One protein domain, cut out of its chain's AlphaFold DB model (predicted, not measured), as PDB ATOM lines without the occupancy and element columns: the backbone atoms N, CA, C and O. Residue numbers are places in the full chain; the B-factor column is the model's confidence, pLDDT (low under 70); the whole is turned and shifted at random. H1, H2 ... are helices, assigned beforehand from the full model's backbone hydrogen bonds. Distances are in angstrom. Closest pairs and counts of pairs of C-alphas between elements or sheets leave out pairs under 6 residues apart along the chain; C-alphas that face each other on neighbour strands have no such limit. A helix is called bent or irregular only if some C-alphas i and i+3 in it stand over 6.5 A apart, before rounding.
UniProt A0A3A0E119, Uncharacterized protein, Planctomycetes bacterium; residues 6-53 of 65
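This is residues 6 to 53 of the 65 residues of an uncharacterized protein of Planctomycetes bacterium (UniProt A0A3A0E119). Two helices make an open zigzag: H1 runs out from residue 6, turns sharply at a kink near residue 24 into a short second stretch, and after a tight link H2 runs the same way as H1, with residues 6 to 14 and 43 to 53 sticking out at the two ends. The printed part has 48 residues with two named helices, H1 then H2, and no named strand, in class all helix. It is loose, with a radius of gyration of the C-alphas of 13.5 A and spans of 45 by 22 by 8 A.

H1, residues 6 to 30, has a kink of 129 degrees near residue 24 and is irregular: C-alphas 22 and 25 are 9.2 A apart. H2, residues 35 to 51, is close to H1 but not clearly touching, the closest C-alphas being those of Val 30 and Arg 38, 5.9 A apart. Their lines stand at a shallow tilt of 18 degrees, the same way, the line of H1 being a rough one. Every O i to N i+4 pair is within hydrogen-bond range in H2, and 18 of 21 in H1.

H1 begins at C-alpha 6 (-21.924, 20.226, 336.596) and spans 24.4 A to C-alpha 30. H2 spans 24.4 A and ends at C-alpha 51 (8.145, 53.088, 328.218).

The two C-alphas farthest apart, of Ala 6 and Gly 53, are 46.9 A apart. The printed part has no cut, and no printed residue is under 70 in pLDDT.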
ATOM      1  N   ALA A   6     -22.583  20.203 335.295       90.12
ATOM      2  CA  ALA A   6     -21.924  20.226 336.596       90.12
ATOM      3  C   ALA A   6     -20.404  20.043 336.453       90.12
ATOM      4  O   ALA A   6     -19.635  20.778 337.072       90.12
ATOM      5  N   ASP A   7     -19.958  19.152 335.559       90.56
ATOM      6  CA  ASP A   7     -18.531  18.959 335.275       90.56
ATOM      7  C   ASP A   7     -17.914  20.216 334.651       90.56
ATOM      8  O   ASP A   7     -16.797  20.603 334.992       90.56
ATOM      9  N   ARG A   8     -18.637  20.885 333.740       91.38
ATOM     10  CA  ARG A   8     -18.181  22.147 333.134       91.38
ATOM     11  C   ARG A   8     -18.060  23.258 334.175       91.38
ATOM     12  O   ARG A   8     -17.076  23.996 334.152       91.38
ATOM     13  N   ALA A   9     -19.028  23.365 335.084       91.12
ATOM     14  CA  ALA A   9     -18.996  24.330 336.177       91.12
ATOM     15  C   ALA A   9     -17.830  24.053 337.140       91.12
ATOM     16  O   ALA A   9     -17.102  24.978 337.497       91.12
ATOM     17  N   PHE A  10     -17.598  22.784 337.489       92.19
ATOM     18  CA  PHE A  10     -16.473  22.370 338.326       92.19
ATOM     19  C   PHE A  10     -15.125  22.718 337.687       92.19
ATOM     20  O   PHE A  10     -14.303  23.378 338.319       92.19
ATOM     21  N   VAL A  11     -14.917  22.349 336.419       91.62
ATOM     22  CA  VAL A  11     -13.679  22.663 335.689       91.62
ATOM     23  C   VAL A  11     -13.466  24.174 335.603       91.62
ATOM     24  O   VAL A  11     -12.360  24.649 335.844       91.62
ATOM     25  N   ARG A  12     -14.520  24.949 335.316       88.50
ATOM     26  CA  ARG A  12     -14.433  26.414 335.264       88.50
ATOM     27  C   ARG A  12     -14.038  27.011 336.614       88.50
ATOM     28  O   ARG A  12     -13.205  27.909 336.643       88.50
ATOM     29  N   ARG A  13     -14.598  26.504 337.716       91.81
ATOM     30  CA  ARG A  13     -14.234  26.940 339.069       91.81
ATOM     31  C   ARG A  13     -12.765  26.645 339.374       91.81
ATOM     32  O   ARG A  13     -12.048  27.563 339.741       91.81
ATOM     33  N   VAL A  14     -12.316  25.407 339.157       93.06
ATOM     34  CA  VAL A  14     -10.919  25.001 339.413       93.06
ATOM     35  C   VAL A  14      -9.938  25.841 338.594       93.06
ATOM     36  O   VAL A  14      -8.913  26.271 339.113       93.06
ATOM     37  N   LEU A  15     -10.257  26.114 337.326       88.44
ATOM     38  CA  LEU A  15      -9.433  26.980 336.483       88.44
ATOM     39  C   LEU A  15      -9.396  28.422 336.996       88.44
ATOM     40  O   LEU A  15      -8.328  29.021 337.001       88.44
ATOM     41  N   ASN A  16     -10.528  28.974 337.440       86.69
ATOM     42  CA  ASN A  16     -10.565  30.325 338.001       86.69
ATOM     43  C   ASN A  16      -9.722  30.429 339.276       86.69
ATOM     44  O   ASN A  16      -8.887  31.321 339.370       86.69
ATOM     45  N   GLU A  17      -9.894  29.488 340.206       92.75
ATOM     46  CA  GLU A  17      -9.131  29.441 341.459       92.75
ATOM     47  C   GLU A  17      -7.626  29.305 341.194       92.75
ATOM     48  O   GLU A  17      -6.814  29.972 341.831       92.75
ATOM     49  N   PHE A  18      -7.245  28.473 340.221       91.38
ATOM     50  CA  PHE A  18      -5.854  28.330 339.806       91.38
ATOM     51  C   PHE A  18      -5.287  29.635 339.232       91.38
ATOM     52  O   PHE A  18      -4.230  30.083 339.666       91.38
ATOM     53  N   LEU A  19      -5.987  30.258 338.279       89.50
ATOM     54  CA  LEU A  19      -5.520  31.487 337.635       89.50
ATOM     55  C   LEU A  19      -5.372  32.632 338.640       89.50
ATOM     56  O   LEU A  19      -4.379  33.348 338.598       89.50
ATOM     57  N   GLU A  20      -6.327  32.789 339.554       92.38
ATOM     58  CA  GLU A  20      -6.283  33.839 340.578       92.38
ATOM     59  C   GLU A  20      -5.143  33.613 341.572       92.38
ATOM     60  O   GLU A  20      -4.453  34.567 341.930       92.38
ATOM     61  N   ARG A  21      -4.886  32.360 341.965       92.69
ATOM     62  CA  ARG A  21      -3.779  32.025 342.868       92.69
ATOM     63  C   ARG A  21      -2.407  32.250 342.237       92.69
ATOM     64  O   ARG A  21      -1.526  32.782 342.902       92.69
ATOM     65  N   GLU A  22      -2.207  31.803 340.998       91.44
ATOM     66  CA  GLU A  22      -0.881  31.827 340.361       91.44
ATOM     67  C   GLU A  22      -0.552  33.173 339.711       91.44
ATOM     68  O   GLU A  22       0.609  33.573 339.681       91.44
ATOM     69  N   LEU A  23      -1.555  33.870 339.168       87.31
ATOM     70  CA  LEU A  23      -1.346  35.085 338.375       87.31
ATOM     71  C   LEU A  23      -1.845  36.358 339.071       87.31
ATOM     72  O   LEU A  23      -1.546  37.462 338.618       87.31
ATOM     73  N   GLY A  24      -2.622  36.220 340.145       90.38
ATOM     74  CA  GLY A  24      -3.367  37.324 340.741       90.38
ATOM     75  C   GLY A  24      -4.649  37.666 339.971       90.38
ATOM     76  O   GLY A  24      -4.899  37.208 338.851       90.38
ATOM     77  N   GLU A  25      -5.490  38.493 340.591       89.00
ATOM     78  CA  GLU A  25      -6.848  38.797 340.114       89.00
ATOM     79  C   GLU A  25      -6.874  39.466 338.730       89.00
ATOM     80  O   GLU A  25      -7.706  39.130 337.879       89.00
ATOM     81  N   GLU A  26      -5.946  40.393 338.481       87.31
ATOM     82  CA  GLU A  26      -5.893  41.152 337.231       87.31
ATOM     83  C   GLU A  26      -5.568  40.251 336.038       87.31
ATOM     84  O   GLU A  26      -6.282  40.260 335.031       87.31
ATOM     85  N   MET A  27      -4.552  39.399 336.167       88.50
ATOM     86  CA  MET A  27      -4.163  38.503 335.083       88.50
ATOM     87  C   MET A  27      -5.152  37.359 334.890       88.50
ATOM     88  O   MET A  27      -5.451  36.991 333.750       88.50
ATOM     89  N   ALA A  28      -5.783  36.880 335.965       91.25
ATOM     90  CA  ALA A  28      -6.905  35.956 335.855       91.25
ATOM     91  C   ALA A  28      -8.085  36.560 335.075       91.25
ATOM     92  O   ALA A  28      -8.706  35.874 334.258       91.25
ATOM     93  N   ARG A  29      -8.394  37.853 335.270       91.00
ATOM     94  CA  ARG A  29      -9.408  38.575 334.478       91.00
ATOM     95  C   ARG A  29      -9.038  38.605 332.996       91.00
ATOM     96  O   ARG A  29      -9.886  38.301 332.161       91.00
ATOM     97  N   VAL A  30      -7.788  38.906 332.672       90.69
ATOM     98  CA  VAL A  30      -7.296  38.998 331.287       90.69
ATOM     99  C   VAL A  30      -7.331  37.643 330.578       90.69
ATOM    100  O   VAL A  30      -7.753  37.556 329.426       90.69
ATOM    101  N   CYS A  31      -7.024  36.546 331.279       87.75
ATOM    102  CA  CYS A  31      -7.173  35.187 330.746       87.75
ATOM    103  C   CYS A  31      -8.621  34.813 330.373       87.75
ATOM    104  O   CYS A  31      -8.829  33.822 329.665       87.75
ATOM    105  N   ARG A  32      -9.619  35.581 330.826       88.31
ATOM    106  CA  ARG A  32     -11.043  35.391 330.505       88.31
ATOM    107  C   ARG A  32     -11.528  36.276 329.356       88.31
ATOM    108  O   ARG A  32     -12.623  36.034 328.853       88.31
ATOM    109  N   LEU A  33     -10.730  37.251 328.920       91.00
ATOM    110  CA  LEU A  33     -11.073  38.099 327.782       91.00
ATOM    111  C   LEU A  33     -11.097  37.292 326.472       91.00
ATOM    112  O   LEU A  33     -10.353  36.299 326.338       91.00
ATOM    113  N   PRO A  34     -11.918  37.724 325.492       95.50
ATOM    114  CA  PRO A  34     -11.812  37.275 324.113       95.50
ATOM    115  C   PRO A  34     -10.372  37.369 323.612       95.50
ATOM    116  O   PRO A  34      -9.608  38.231 324.036       95.50
ATOM    117  N   HIS A  35     -10.005  36.480 322.689       92.81
ATOM    118  CA  HIS A  35      -8.625  36.370 322.215       92.81
ATOM    119  C   HIS A  35      -8.061  37.726 321.770       92.81
ATOM    120  O   HIS A  35      -7.014  38.119 322.256       92.81
ATOM    121  N   LYS A  36      -8.785  38.479 320.933       95.81
ATOM    122  CA  LYS A  36      -8.345  39.798 320.451       95.81
ATOM    123  C   LYS A  36      -8.046  40.775 321.594       95.81
ATOM    124  O   LYS A  36      -6.942  41.292 321.669       95.81
ATOM    125  N   GLU A  37      -8.993  40.937 322.514       96.12
ATOM    126  CA  GLU A  37      -8.876  41.852 323.660       96.12
ATOM    127  C   GLU A  37      -7.744  41.453 324.615       96.12
ATOM    128  O   GLU A  37      -7.103  42.301 325.227       96.12
ATOM    129  N   ARG A  38      -7.473  40.150 324.741       95.00
ATOM    130  CA  ARG A  38      -6.344  39.659 325.534       95.00
ATOM    131  C   ARG A  38      -5.010  40.114 324.957       95.00
ATOM    132  O   ARG A  38      -4.151  40.519 325.728       95.00
ATOM    133  N   PHE A  39      -4.833  40.002 323.641       93.88
ATOM    134  CA  PHE A  39      -3.599  40.438 322.988       93.88
ATOM    135  C   PHE A  39      -3.458  41.953 323.048       93.88
ATOM    136  O   PHE A  39      -2.400  42.412 323.438       93.88
ATOM    137  N   GLU A  40      -4.536  42.705 322.814       96.56
ATOM    138  CA  GLU A  40      -4.520  44.168 322.962       96.56
ATOM    139  C   GLU A  40      -4.076  44.590 324.372       96.56
ATOM    140  O   GLU A  40      -3.192  45.423 324.519       96.56
ATOM    141  N   TYR A  41      -4.607  43.950 325.418       94.69
ATOM    142  CA  TYR A  41      -4.191  44.242 326.789       94.69
ATOM    143  C   TYR A  41      -2.726  43.856 327.070       94.69
ATOM    144  O   TYR A  41      -2.026  44.567 327.787       94.69
ATOM    145  N   ILE A  42      -2.250  42.723 326.540       91.94
ATOM    146  CA  ILE A  42      -0.848  42.303 326.704       91.94
ATOM    147  C   ILE A  42       0.091  43.265 325.969       91.94
ATOM    148  O   ILE A  42       1.125  43.627 326.527       91.94
ATOM    149  N   ASP A  43      -0.272  43.695 324.764       95.00
ATOM    150  CA  ASP A  43       0.499  44.657 323.979       95.00
ATOM    151  C   ASP A  43       0.595  45.995 324.734       95.00
ATOM    152  O   ASP A  43       1.699  46.487 324.949       95.00
ATOM    153  N   ASP A  44      -0.517  46.502 325.285       96.06
ATOM    154  CA  ASP A  44      -0.524  47.709 326.126       96.06
ATOM    155  C   ASP A  44       0.397  47.573 327.358       96.06
ATOM    156  O   ASP A  44       1.089  48.521 327.748       96.06
ATOM    157  N   MET A  45       0.428  46.394 327.997       93.31
ATOM    158  CA  MET A  45       1.335  46.129 329.121       93.31
ATOM    159  C   MET A  45       2.803  46.145 328.697       93.31
ATOM    160  O   MET A  45       3.647  46.644 329.448       93.31
ATOM    161  N   ILE A  46       3.114  45.571 327.532       92.94
ATOM    162  CA  ILE A  46       4.470  45.535 326.982       92.94
ATOM    163  C   ILE A  46       4.910  46.954 326.637       92.94
ATOM    164  O   ILE A  46       5.935  47.394 327.156       92.94
ATOM    165  N   ASP A  47       4.102  47.701 325.883       95.69
ATOM    166  CA  ASP A  47       4.364  49.095 325.517       95.69
ATOM    167  C   ASP A  47       4.601  49.956 326.764       95.69
ATOM    168  O   ASP A  47       5.562  50.732 326.851       95.69
ATOM    169  N   TYR A  48       3.762  49.785 327.790       95.25
ATOM    170  CA  TYR A  48       3.949  50.467 329.061       95.25
ATOM    171  C   TYR A  48       5.271  50.074 329.732       95.25
ATOM    172  O   TYR A  48       6.009  50.955 330.179       95.25
ATOM    173  N   ALA A  49       5.609  48.787 329.796       92.44
ATOM    174  CA  ALA A  49       6.855  48.319 330.395       92.44
ATOM    175  C   ALA A  49       8.091  48.848 329.647       92.44
ATOM    176  O   ALA A  49       9.038  49.324 330.284       92.44
ATOM    177  N   GLU A  50       8.071  48.844 328.314       93.38
ATOM    178  CA  GLU A  50       9.122  49.430 327.478       93.38
ATOM    179  C   GLU A  50       9.255  50.936 327.722       93.38
ATOM    180  O   GLU A  50      10.368  51.433 327.906       93.38
ATOM    181  N   SER A  51       8.136  51.660 327.861       95.06
ATOM    182  CA  SER A  51       8.145  53.088 328.218       95.06
ATOM    183  C   SER A  51       8.810  53.365 329.576       95.06
ATOM    184  O   SER A  51       9.303  54.468 329.825       95.06
ATOM    185  N   LYS A  52       8.849  52.363 330.466       94.56
ATOM    186  CA  LYS A  52       9.541  52.406 331.765       94.56
ATOM    187  C   LYS A  52      10.977  51.883 331.708       94.56
ATOM    188  O   LYS A  52      11.644  51.837 332.740       94.56
ATOM    189  N   GLY A  53      11.472  51.531 330.523       91.56
ATOM    190  CA  GLY A  53      12.832  51.051 330.304       91.56
ATOM    191  C   GLY A  53      13.024  49.560 330.580       91.56
ATOM    192  O   GLY A  53      14.167  49.128 330.761       91.56
TER     193      GLY A  53